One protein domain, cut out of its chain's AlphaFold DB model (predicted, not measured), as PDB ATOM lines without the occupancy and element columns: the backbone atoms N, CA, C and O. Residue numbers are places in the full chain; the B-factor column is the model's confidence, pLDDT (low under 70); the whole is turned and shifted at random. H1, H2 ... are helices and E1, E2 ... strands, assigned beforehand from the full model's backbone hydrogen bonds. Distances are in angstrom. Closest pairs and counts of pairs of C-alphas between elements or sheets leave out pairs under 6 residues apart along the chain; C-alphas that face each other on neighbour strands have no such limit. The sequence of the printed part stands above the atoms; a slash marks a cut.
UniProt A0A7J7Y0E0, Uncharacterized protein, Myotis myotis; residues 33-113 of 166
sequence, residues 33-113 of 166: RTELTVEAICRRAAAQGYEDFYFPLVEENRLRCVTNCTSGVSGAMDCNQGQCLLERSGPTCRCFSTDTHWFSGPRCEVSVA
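AT A GLANCE: This is residues 33 to 113 of the 166 residues of an uncharacterized protein of Myotis myotis (UniProt A0A7J7Y0E0). Three two-stranded hairpins are strung out along one long axis: E3 and E4 in the middle, E1 and E2 toward one end with the helix H1 packed on them, and the small E5 and E6 at the other end. A long stretch with no named element, residues 67 to 81, joins the first hairpin to the middle one. The printed part has 81 residues, with one named helix and six named strands in the order H1 E1 E2 E3 E4 E5 E6; each sheet is antiparallel. The class is mixed, helices and strands, with 36 residues in named elements, under half. The whole is loose, with a radius of gyration of the C-alphas of 15.8 A, and spans 56 by 28 by 15 A, only just flat.

IN THESE COORDINATES: E3, residues 82 to 87, is 14.9 A long and begins at C-alpha 82 (86.939, 18.387, 29.047). E4, residues 90 to 95, is 16.0 A long. E1, residues 55 to 59, measures 13.0 A, and E2, residues 62 to 66, 12.2 A. H1, residues 38 to 45, begins at C-alpha 38 (73.230, -8.980, 25.797) and measures 11.0 A. E5, residues 102 to 104, and E6, residues 110 to 112, measure 6.5 A each; E6 ends at C-alpha 112 (97.303, 26.218, 35.018).

HOW THE PARTS SIT: E3 and E4 form a hairpin, antiparallel at 152 degrees, with N 85 and O 92 2.8 A apart, within hydrogen-bond range. The closest C-alphas of E4 and E5 are those of Cys 95 and Phe 103, 6.2 A apart. E5 and E6 form a hairpin at 153 degrees, with N 104 and O 110 at 2.9 A. E2 and E3 are apart. E1 and E2 form a hairpin at 146 degrees, with N 57 and O 64 at 2.8 A. The closest C-alphas of H1 and E2 are those of Cys 42 and Cys 65, 5.2 A apart. In H1 every O i to N i+4 pair is within hydrogen-bond range.

THE WHOLE: The two C-alphas farthest apart, those of Arg 33 and Ala 113, are 55.8 A apart. The printed part has no cut, and the link from E2 to E3 is long. The mean pLDDT of the printed part is 84.7; residues 33 to 36, 97 to 100 and 104 are under 70.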
ATOM      1  N   ARG A  33      69.803 -18.890  22.456       48.59
ATOM      2  CA  ARG A  33      69.970 -17.952  23.577       48.59
ATOM      3  C   ARG A  33      71.447 -17.675  23.889       48.59
ATOM      4  O   ARG A  33      71.771 -16.616  24.412       48.59
ATOM      5  N   THR A  34      72.331 -18.602  23.527       46.75
ATOM      6  CA  THR A  34      73.786 -18.506  23.712       46.75
ATOM      7  C   THR A  34      74.482 -17.625  22.663       46.75
ATOM      8  O   THR A  34      75.558 -17.111  22.941       46.75
ATOM      9  N   GLU A  35      73.877 -17.405  21.486       49.56
ATOM     10  CA  GLU A  35      74.462 -16.589  20.399       49.56
ATOM     11  C   GLU A  35      74.096 -15.094  20.453       49.56
ATOM     12  O   GLU A  35      74.784 -14.266  19.853       49.56
ATOM     13  N   LEU A  36      73.041 -14.725  21.183       66.00
ATOM     14  CA  LEU A  36      72.692 -13.332  21.476       66.00
ATOM     15  C   LEU A  36      72.872 -13.067  22.973       66.00
ATOM     16  O   LEU A  36      71.913 -12.830  23.710       66.00
ATOM     17  N   THR A  37      74.116 -13.101  23.449       82.75
ATOM     18  CA  THR A  37      74.405 -12.466  24.738       82.75
ATOM     19  C   THR A  37      74.050 -10.983  24.645       82.75
ATOM     20  O   THR A  37      74.147 -10.363  23.582       82.75
ATOM     21  N   VAL A  38      73.607 -10.398  25.755       85.56
ATOM     22  CA  VAL A  38      73.230  -8.980  25.797       85.56
ATOM     23  C   VAL A  38      74.428  -8.099  25.410       85.56
ATOM     24  O   VAL A  38      74.256  -7.101  24.710       85.56
ATOM     25  N   GLU A  39      75.657  -8.519  25.741       86.06
ATOM     26  CA  GLU A  39      76.875  -7.913  25.199       86.06
ATOM     27  C   GLU A  39      76.953  -7.986  23.669       86.06
ATOM     28  O   GLU A  39      77.219  -6.969  23.029       86.06
ATOM     29  N   ALA A  40      76.719  -9.154  23.058       88.19
ATOM     30  CA  ALA A  40      76.819  -9.319  21.606       88.19
ATOM     31  C   ALA A  40      75.829  -8.423  20.847       88.19
ATOM     32  O   ALA A  40      76.158  -7.934  19.764       88.19
ATOM     33  N   ILE A  41      74.652  -8.156  21.424       90.44
ATOM     34  CA  ILE A  41      73.683  -7.198  20.871       90.44
ATOM     35  C   ILE A  41      74.313  -5.804  20.788       90.44
ATOM     36  O   ILE A  41      74.300  -5.187  19.723       90.44
ATOM     37  N   CYS A  42      74.911  -5.324  21.881       91.50
ATOM     38  CA  CYS A  42      75.510  -3.992  21.914       91.50
ATOM     39  C   CYS A  42      76.762  -3.867  21.045       91.50
ATOM     40  O   CYS A  42      76.939  -2.840  20.394       91.50
ATOM     41  N   ARG A  43      77.577  -4.922  20.953       91.81
ATOM     42  CA  ARG A  43      78.729  -4.949  20.042       91.81
ATOM     43  C   ARG A  43      78.309  -4.880  18.576       91.81
ATOM     44  O   ARG A  43      78.924  -4.153  17.809       91.81
ATOM     45  N   ARG A  44      77.242  -5.589  18.183       89.56
ATOM     46  CA  ARG A  44      76.710  -5.550  16.806       89.56
ATOM     47  C   ARG A  44      76.012  -4.234  16.463       89.56
ATOM     48  O   ARG A  44      75.970  -3.867  15.297       89.56
ATOM     49  N   ALA A  45      75.437  -3.556  17.456       89.38
ATOM     50  CA  ALA A  45      74.805  -2.251  17.272       89.38
ATOM     51  C   ALA A  45      75.822  -1.101  17.157       89.38
ATOM     52  O   ALA A  45      75.474  -0.018  16.684       89.38
ATOM     53  N   ALA A  46      77.060  -1.317  17.605       91.31
ATOM     54  CA  ALA A  46      78.119  -0.325  17.534       91.31
ATOM     55  C   ALA A  46      78.580  -0.079  16.089       91.31
ATOM     56  O   ALA A  46      78.476  -0.931  15.208       91.31
ATOM     57  N   ALA A  47      79.129   1.111  15.856       91.38
ATOM     58  CA  ALA A  47      79.796   1.419  14.600       91.38
ATOM     59  C   ALA A  47      81.093   0.605  14.453       91.38
ATOM     60  O   ALA A  47      81.750   0.282  15.442       91.38
ATOM     61  N   GLN A  48      81.493   0.348  13.205       91.62
ATOM     62  CA  GLN A  48      82.691  -0.435  12.910       91.62
ATOM     63  C   GLN A  48      83.958   0.183  13.529       91.62
ATOM     64  O   GLN A  48      84.272   1.356  13.288       91.62
ATOM     65  N   GLY A  49      84.708  -0.623  14.282       91.12
ATOM     66  CA  GLY A  49      85.915  -0.218  15.008       91.12
ATOM     67  C   GLY A  49      85.661   0.366  16.403       91.12
ATOM     68  O   GLY A  49      86.574   0.961  16.971       91.12
ATOM     69  N   TYR A  50      84.443   0.238  16.932       93.31
ATOM     70  CA  TYR A  50      84.057   0.686  18.276       93.31
ATOM     71  C   TYR A  50      83.382  -0.408  19.112       93.31
ATOM     72  O   TYR A  50      83.013  -0.160  20.259       93.31
ATOM     73  N   GLU A  51      83.201  -1.598  18.546       92.50
ATOM     74  CA  GLU A  51      82.395  -2.692  19.081       92.50
ATOM     75  C   GLU A  51      82.826  -3.073  20.498       92.50
ATOM     76  O   GLU A  51      81.983  -3.236  21.376       92.50
ATOM     77  N   ASP A  52      84.134  -3.127  20.748       92.12
ATOM     78  CA  ASP A  52      84.701  -3.542  22.032       92.12
ATOM     79  C   ASP A  52      84.490  -2.529  23.171       92.12
ATOM     80  O   ASP A  52      84.666  -2.874  24.339       92.12
ATOM     81  N   PHE A  53      84.084  -1.294  22.860       93.44
ATOM     82  CA  PHE A  53      83.864  -0.238  23.855       93.44
ATOM     83  C   PHE A  53      82.393  -0.045  24.235       93.44
ATOM     84  O   PHE A  53      82.099   0.734  25.148       93.44
ATOM     85  N   TYR A  54      81.473  -0.727  23.545       93.25
ATOM     86  CA  TYR A  54      80.050  -0.717  23.868       93.25
ATOM     87  C   TYR A  54      79.697  -1.874  24.800       93.25
ATOM     88  O   TYR A  54      80.003  -3.036  24.528       93.25
ATOM     89  N   PHE A  55      78.986  -1.558  25.878       92.56
ATOM     90  CA  PHE A  55      78.517  -2.535  26.851       92.56
ATOM     91  C   PHE A  55      77.037  -2.323  27.196       92.56
ATOM     92  O   PHE A  55      76.495  -1.224  27.018       92.56
ATOM     93  N   PRO A  56      76.350  -3.384  27.649       92.62
ATOM     94  CA  PRO A  56      74.937  -3.313  27.965       92.62
ATOM     95  C   PRO A  56      74.697  -2.669  29.332       92.62
ATOM     96  O   PRO A  56      75.322  -3.025  30.328       92.62
ATOM     97  N   LEU A  57      73.728  -1.761  29.387       92.06
ATOM     98  CA  LEU A  57      73.159  -1.209  30.608       92.06
ATOM     99  C   LEU A  57      71.658  -1.490  30.612       92.06
ATOM    100  O   LEU A  57      70.916  -0.964  29.780       92.06
ATOM    101  N   VAL A  58      71.217  -2.343  31.533       89.62
ATOM    102  CA  VAL A  58      69.804  -2.700  31.693       89.62
ATOM    103  C   VAL A  58      69.237  -1.901  32.856       89.62
ATOM    104  O   VAL A  58      69.587  -2.140  34.007       89.62
ATOM    105  N   GLU A  59      68.348  -0.964  32.550       87.25
ATOM    106  CA  GLU A  59      67.616  -0.175  33.541       87.25
ATOM    107  C   GLU A  59      66.131  -0.195  33.199       87.25
ATOM    108  O   GLU A  59      65.771  -0.067  32.029       87.25
ATOM    109  N   GLU A  60      65.277  -0.360  34.213       85.94
ATOM    110  CA  GLU A  60      63.812  -0.296  34.068       85.94
ATOM    111  C   GLU A  60      63.275  -1.170  32.920       85.94
ATOM    112  O   GLU A  60      62.407  -0.770  32.147       85.94
ATOM    113  N   ASN A  61      63.821  -2.382  32.781       83.69
ATOM    114  CA  ASN A  61      63.442  -3.335  31.733       83.69
ATOM    115  C   ASN A  61      63.768  -2.879  30.288       83.69
ATOM    116  O   ASN A  61      63.289  -3.485  29.328       83.69
ATOM    117  N   ARG A  62      64.609  -1.847  30.119       88.75
ATOM    118  CA  ARG A  62      65.127  -1.368  28.831       88.75
ATOM    119  C   ARG A  62      66.632  -1.602  28.730       88.75
ATOM    120  O   ARG A  62      67.399  -1.221  29.611       88.75
ATOM    121  N   LEU A  63      67.062  -2.178  27.610       89.81
ATOM    122  CA  LEU A  63      68.475  -2.315  27.269       89.81
ATOM    123  C   LEU A  63      68.977  -1.034  26.594       89.81
ATOM    124  O   LEU A  63      68.446  -0.621  25.564       89.81
ATOM    125  N   ARG A  64      70.021  -0.427  27.154       92.25
ATOM    126  CA  ARG A  64      70.774   0.671  26.542       92.25
ATOM    127  C   ARG A  64      72.198   0.207  26.270       92.25
ATOM    128  O   ARG A  64      72.852  -0.321  27.159       92.25
ATOM    129  N   CYS A  65      72.680   0.419  25.053       93.00
ATOM    130  CA  CYS A  65      74.077   0.176  24.711       93.00
ATOM    131  C   CYS A  65      74.855   1.466  24.935       93.00
ATOM    132  O   CYS A  65      74.608   2.472  24.273       93.00
ATOM    133  N   VAL A  66      75.737   1.440  25.924       94.12
ATOM    134  CA  VAL A  66      76.455   2.612  26.429       94.12
ATOM    135  C   VAL A  66      77.957   2.367  26.366       94.12
ATOM    136  O   VAL A  66      78.414   1.267  26.072       94.12
ATOM    137  N   THR A  67      78.727   3.417  26.616       94.62
ATOM    138  CA  THR A  67      80.195   3.399  26.578       94.62
ATOM    139  C   THR A  67      80.735   4.074  27.830       94.62
ATOM    140  O   THR A  67      79.987   4.757  28.536       94.62
ATOM    141  N   ASN A  68      82.043   3.982  28.079       94.31
ATOM    142  CA  ASN A  68      82.662   4.684  29.210       94.31
ATOM    143  C   ASN A  68      82.535   6.214  29.113       94.31
ATOM    144  O   ASN A  68      82.728   6.890  30.111       94.31
ATOM    145  N   CYS A  69      82.173   6.788  27.963       93.69
ATOM    146  CA  CYS A  69      81.870   8.220  27.878       93.69
ATOM    147  C   CYS A  69      80.439   8.587  28.293       93.69
ATOM    148  O   CYS A  69      80.097   9.767  28.329       93.69
ATOM    149  N   THR A  70      79.586   7.606  28.592       93.69
ATOM    150  CA  THR A  70      78.206   7.860  29.015       93.69
ATOM    151  C   THR A  70      78.188   8.261  30.486       93.69
ATOM    152  O   THR A  70      78.709   7.550  31.337       93.69
ATOM    153  N   SER A  71      77.586   9.401  30.812       91.00
ATOM    154  CA  SER A  71      77.496   9.859  32.200       91.00
ATOM    155  C   SER A  71      76.588   8.953  33.040       91.00
ATOM    156  O   SER A  71      75.548   8.496  32.567       91.00
ATOM    157  N   GLY A  72      76.963   8.726  34.302       87.94
ATOM    158  CA  GLY A  72      76.139   7.988  35.269       87.94
ATOM    159  C   GLY A  72      76.192   6.463  35.150       87.94
ATOM    160  O   GLY A  72      75.415   5.787  35.815       87.94
ATOM    161  N   VAL A  73      77.096   5.911  34.337       90.88
ATOM    162  CA  VAL A  73      77.285   4.457  34.211       90.88
ATOM    163  C   VAL A  73      78.507   3.990  35.005       90.88
ATOM    164  O   VAL A  73      79.445   4.754  35.241       90.88
ATOM    165  N   SER A  74      78.517   2.723  35.420       86.44
ATOM    166  CA  SER A  74      79.699   2.129  36.058       86.44
ATOM    167  C   SER A  74      80.888   2.162  35.096       86.44
ATOM    168  O   SER A  74      80.766   1.731  33.953       86.44
ATOM    169  N   GLY A  75      82.032   2.670  35.555       85.81
ATOM    170  CA  GLY A  75      83.217   2.838  34.707       85.81
ATOM    171  C   GLY A  75      83.190   4.084  33.815       85.81
ATOM    172  O   GLY A  75      84.057   4.215  32.951       85.81
ATOM    173  N   ALA A  76      82.241   5.008  34.027       91.88
ATOM    174  CA  ALA A  76      82.223   6.288  33.328       91.88
ATOM    175  C   ALA A  76      83.547   7.047  33.514       91.88
ATOM    176  O   ALA A  76      84.011   7.290  34.631       91.88
ATOM    177  N   MET A  77      84.148   7.441  32.397       90.75
ATOM    178  CA  MET A  77      85.362   8.227  32.349       90.75
ATOM    179  C   MET A  77      85.019   9.698  32.568       90.75
ATOM    180  O   MET A  77      84.359  10.330  31.747       90.75
ATOM    181  N   ASP A  78      85.493  10.246  33.680       90.31
ATOM    182  CA  ASP A  78      85.345  11.668  33.982       90.31
ATOM    183  C   ASP A  78      86.536  12.465  33.415       90.31
ATOM    184  O   ASP A  78      87.695  12.150  33.705       90.31
ATOM    185  N   CYS A  79      86.236  13.455  32.572       89.12
ATOM    186  CA  CYS A  79      87.199  14.342  31.917       89.12
ATOM    187  C   CYS A  79      87.254  15.742  32.554       89.12
ATOM    188  O   CYS A  79      87.818  16.649  31.943       89.12
ATOM    189  N   ASN A  80      86.672  15.945  33.743       86.50
ATOM    190  CA  ASN A  80      86.622  17.228  34.451       86.50
ATOM    191  C   ASN A  80      86.133  18.379  33.544       86.50
ATOM    192  O   ASN A  80      84.972  18.416  33.149       86.50
ATOM    193  N   GLN A  81      87.025  19.310  33.179       82.88
ATOM    194  CA  GLN A  81      86.752  20.450  32.287       82.88
ATOM    195  C   GLN A  81      87.000  20.129  30.800       82.88
ATOM    196  O   GLN A  81      87.417  20.980  30.012       82.88
ATOM    197  N   GLY A  82      86.780  18.879  30.409       86.75
ATOM    198  CA  GLY A  82      86.939  18.387  29.047       86.75
ATOM    199  C   GLY A  82      85.720  17.614  28.563       86.75
ATOM    200  O   GLY A  82      84.758  17.383  29.291       86.75
ATOM    201  N   GLN A  83      85.779  17.184  27.309       90.50
ATOM    202  CA  GLN A  83      84.775  16.337  26.687       90.50
ATOM    203  C   GLN A  83      85.295  14.907  26.555       90.50
ATOM    204  O   GLN A  83      86.388  14.690  26.029       90.50
ATOM    205  N   CYS A  84      84.499  13.929  26.992       92.88
ATOM    206  CA  CYS A  84      84.770  12.524  26.702       92.88
ATOM    207  C   CYS A  84      84.368  12.214  25.263       92.88
ATOM    208  O   CYS A  84      83.227  12.456  24.863       92.88
ATOM    209  N   LEU A  85      85.304  11.680  24.488       92.19
ATOM    210  CA  LEU A  85      85.097  11.258  23.114       92.19
ATOM    211  C   LEU A  85      85.507   9.797  22.975       92.19
ATOM    212  O   LEU A  85      86.550   9.388  23.478       92.19
ATOM    213  N   LEU A  86      84.703   9.011  22.270       93.19
ATOM    214  CA  LEU A  86      85.079   7.649  21.938       93.19
ATOM    215  C   LEU A  86      85.820   7.641  20.597       93.19
ATOM    216  O   LEU A  86      85.229   7.966  19.569       93.19
ATOM    217  N   GLU A  87      87.101   7.278  20.613       92.19
ATOM    218  CA  GLU A  87      87.918   7.037  19.420       92.19
ATOM    219  C   GLU A  87      88.057   5.527  19.164       92.19
ATOM    220  O   GLU A  87      87.736   4.704  20.020       92.19
ATOM    221  N   ARG A  88      88.545   5.136  17.980       90.50
ATOM    222  CA  ARG A  88      88.768   3.713  17.641       90.50
ATOM    223  C   ARG A  88      89.822   3.037  18.521       90.50
ATOM    224  O   ARG A  88      89.840   1.821  18.645       90.50
ATOM    225  N   SER A  89      90.727   3.821  19.102       90.50
ATOM    226  CA  SER A  89      91.697   3.362  20.099       90.50
ATOM    227  C   SER A  89      91.089   3.216  21.496       90.50
ATOM    228  O   SER A  89      91.713   2.600  22.357       90.50
ATOM    229  N   GLY A  90      89.900   3.781  21.728       91.81
ATOM    230  CA  GLY A  90      89.201   3.764  23.005       91.81
ATOM    231  C   GLY A  90      88.700   5.137  23.458       91.81
ATOM    232  O   GLY A  90      88.752   6.118  22.712       91.81
ATOM    233  N   PRO A  91      88.162   5.216  24.685       92.50
ATOM    234  CA  PRO A  91      87.667   6.462  25.260       92.50
ATOM    235  C   PRO A  91      88.831   7.422  25.561       92.50
ATOM    236  O   PRO A  91      89.781   7.067  26.252       92.50
ATOM    237  N   THR A  92      88.734   8.648  25.050       92.25
ATOM    238  CA  THR A  92      89.737   9.717  25.155       92.25
ATOM    239  C   THR A  92      89.097  10.987  25.716       92.25
ATOM    240  O   THR A  92      87.936  11.288  25.436       92.25
ATOM    241  N   CYS A  93      89.852  11.768  26.488       91.50
ATOM    242  CA  CYS A  93      89.421  13.095  26.923       91.50
ATOM    243  C   CYS A  93      89.997  14.180  26.008       91.50
ATOM    244  O   CYS A  93      91.199  14.238  25.752       91.50
ATOM    245  N   ARG A  94      89.137  15.091  25.552       88.62
ATOM    246  CA  ARG A  94      89.507  16.326  24.850       88.62
ATOM    247  C   ARG A  94      89.334  17.500  25.807       88.62
ATOM    248  O   ARG A  94      88.211  17.889  26.111       88.62
ATOM    249  N   CYS A  95      90.437  18.055  26.296       87.25
ATOM    250  CA  CYS A  95      90.397  19.186  27.224       87.25
ATOM    251  C   CYS A  95      90.032  20.484  26.503       87.25
ATOM    252  O   CYS A  95      90.593  20.786  25.447       87.25
ATOM    253  N   PHE A  96      89.138  21.280  27.091       79.75
ATOM    254  CA  PHE A  96      88.869  22.625  26.598       79.75
ATOM    255  C   PHE A  96      89.917  23.586  27.150       79.75
ATOM    256  O   PHE A  96      90.116  23.671  28.358       79.75
ATOM    257  N   SER A  97      90.591  24.330  26.274       65.06
ATOM    258  CA  SER A  97      91.464  25.419  26.710       65.06
ATOM    259  C   SER A  97      90.614  26.677  26.854       65.06
ATOM    260  O   SER A  97      90.028  27.143  25.880       65.06
ATOM    261  N   THR A  98      90.495  27.200  28.072       66.62
ATOM    262  CA  THR A  98      89.796  28.470  28.326       66.62
ATOM    263  C   THR A  98      90.819  29.607  28.283       66.62
ATOM    264  O   THR A  98      91.976  29.399  28.644       66.62
ATOM    265  N   ASP A  99      90.415  30.836  27.941       60.84
ATOM    266  CA  ASP A  99      91.301  32.023  27.891       60.84
ATOM    267  C   ASP A  99      92.136  32.269  29.166       60.84
ATOM    268  O   ASP A  99      93.142  32.982  29.153       60.84
ATOM    269  N   THR A 100      91.707  31.720  30.304       63.00
ATOM    270  CA  THR A 100      92.303  31.930  31.630       63.00
ATOM    271  C   THR A 100      93.068  30.722  32.168       63.00
ATOM    272  O   THR A 100      94.002  30.913  32.949       63.00
ATOM    273  N   HIS A 101      92.703  29.507  31.749       70.31
ATOM    274  CA  HIS A 101      93.186  28.254  32.324       70.31
ATOM    275  C   HIS A 101      93.541  27.270  31.220       70.31
ATOM    276  O   HIS A 101      92.712  26.953  30.364       70.31
ATOM    277  N   TRP A 102      94.773  26.775  31.258       71.56
ATOM    278  CA  TRP A 102      95.211  25.698  30.383       71.56
ATOM    279  C   TRP A 102      95.059  24.392  31.149       71.56
ATOM    280  O   TRP A 102      95.642  24.243  32.224       71.56
ATOM    281  N   PHE A 103      94.252  23.482  30.609       75.50
ATOM    282  CA  PHE A 103      94.056  22.159  31.186       75.50
ATOM    283  C   PHE A 103      95.014  21.167  30.530       75.50
ATOM    284  O   PHE A 103      95.055  21.068  29.304       75.50
ATOM    285  N   SER A 104      95.793  20.448  31.333       68.62
ATOM    286  CA  SER A 104      96.718  19.415  30.869       68.62
ATOM    287  C   SER A 104      96.508  18.093  31.613       68.62
ATOM    288  O   SER A 104      95.849  18.031  32.655       68.62
ATOM    289  N   GLY A 105      97.038  17.016  31.033       77.81
ATOM    290  CA  GLY A 105      96.903  15.651  31.539       77.81
ATOM    291  C   GLY A 105      95.880  14.809  30.765       77.81
ATOM    292  O   GLY A 105      95.054  15.350  30.028       77.81
ATOM    293  N   PRO A 106      95.920  13.474  30.928       76.81
ATOM    294  CA  PRO A 106      95.067  12.537  30.190       76.81
ATOM    295  C   PRO A 106      93.574  12.688  30.518       76.81
ATOM    296  O   PRO A 106      92.735  12.286  29.720       76.81
ATOM    297  N   ARG A 107      93.238  13.280  31.672       81.06
ATOM    298  CA  ARG A 107      91.860  13.525  32.138       81.06
ATOM    299  C   ARG A 107      91.578  14.997  32.460       81.06
ATOM    300  O   ARG A 107      90.655  15.297  33.217       81.06
ATOM    301  N   CYS A 108      92.383  15.911  31.912       83.12
ATOM    302  CA  CYS A 108      92.240  17.359  32.122       83.12
ATOM    303  C   CYS A 108      92.278  17.775  33.605       83.12
ATOM    304  O   CYS A 108      91.566  18.682  34.027       83.12
ATOM    305  N   GLU A 109      93.087  17.077  34.401       78.69
ATOM    306  CA  GLU A 109      93.152  17.219  35.860       78.69
ATOM    307  C   GLU A 109      93.986  18.423  36.319       78.69
ATOM    308  O   GLU A 109      93.766  18.956  37.405       78.69
ATOM    309  N   VAL A 110      94.932  18.880  35.494       73.50
ATOM    310  CA  VAL A 110      95.832  19.979  35.851       73.50
ATOM    311  C   VAL A 110      95.331  21.266  35.225       73.50
ATOM    312  O   VAL A 110      95.364  21.406  34.008       73.50
ATOM    313  N   SER A 111      94.929  22.236  36.044       75.62
ATOM    314  CA  SER A 111      94.563  23.580  35.592       75.62
ATOM    315  C   SER A 111      95.680  24.580  35.891       75.62
ATOM    316  O   SER A 111      95.964  24.863  37.057       75.62
ATOM    317  N   VAL A 112      96.291  25.162  34.859       72.81
ATOM    318  CA  VAL A 112      97.303  26.218  35.018       72.81
ATOM    319  C   VAL A 112      96.691  27.578  34.699       72.81
ATOM    320  O   VAL A 112      96.324  27.856  33.556       72.81
ATOM    321  N   ALA A 113      96.613  28.452  35.705       76.19
ATOM    322  CA  ALA A 113      96.140  29.828  35.559       76.19
ATOM    323  C   ALA A 113      97.231  30.728  34.947       76.19
ATOM    324  O   ALA A 113      97.878  31.522  35.634       76.19
TER     325      ALA A 113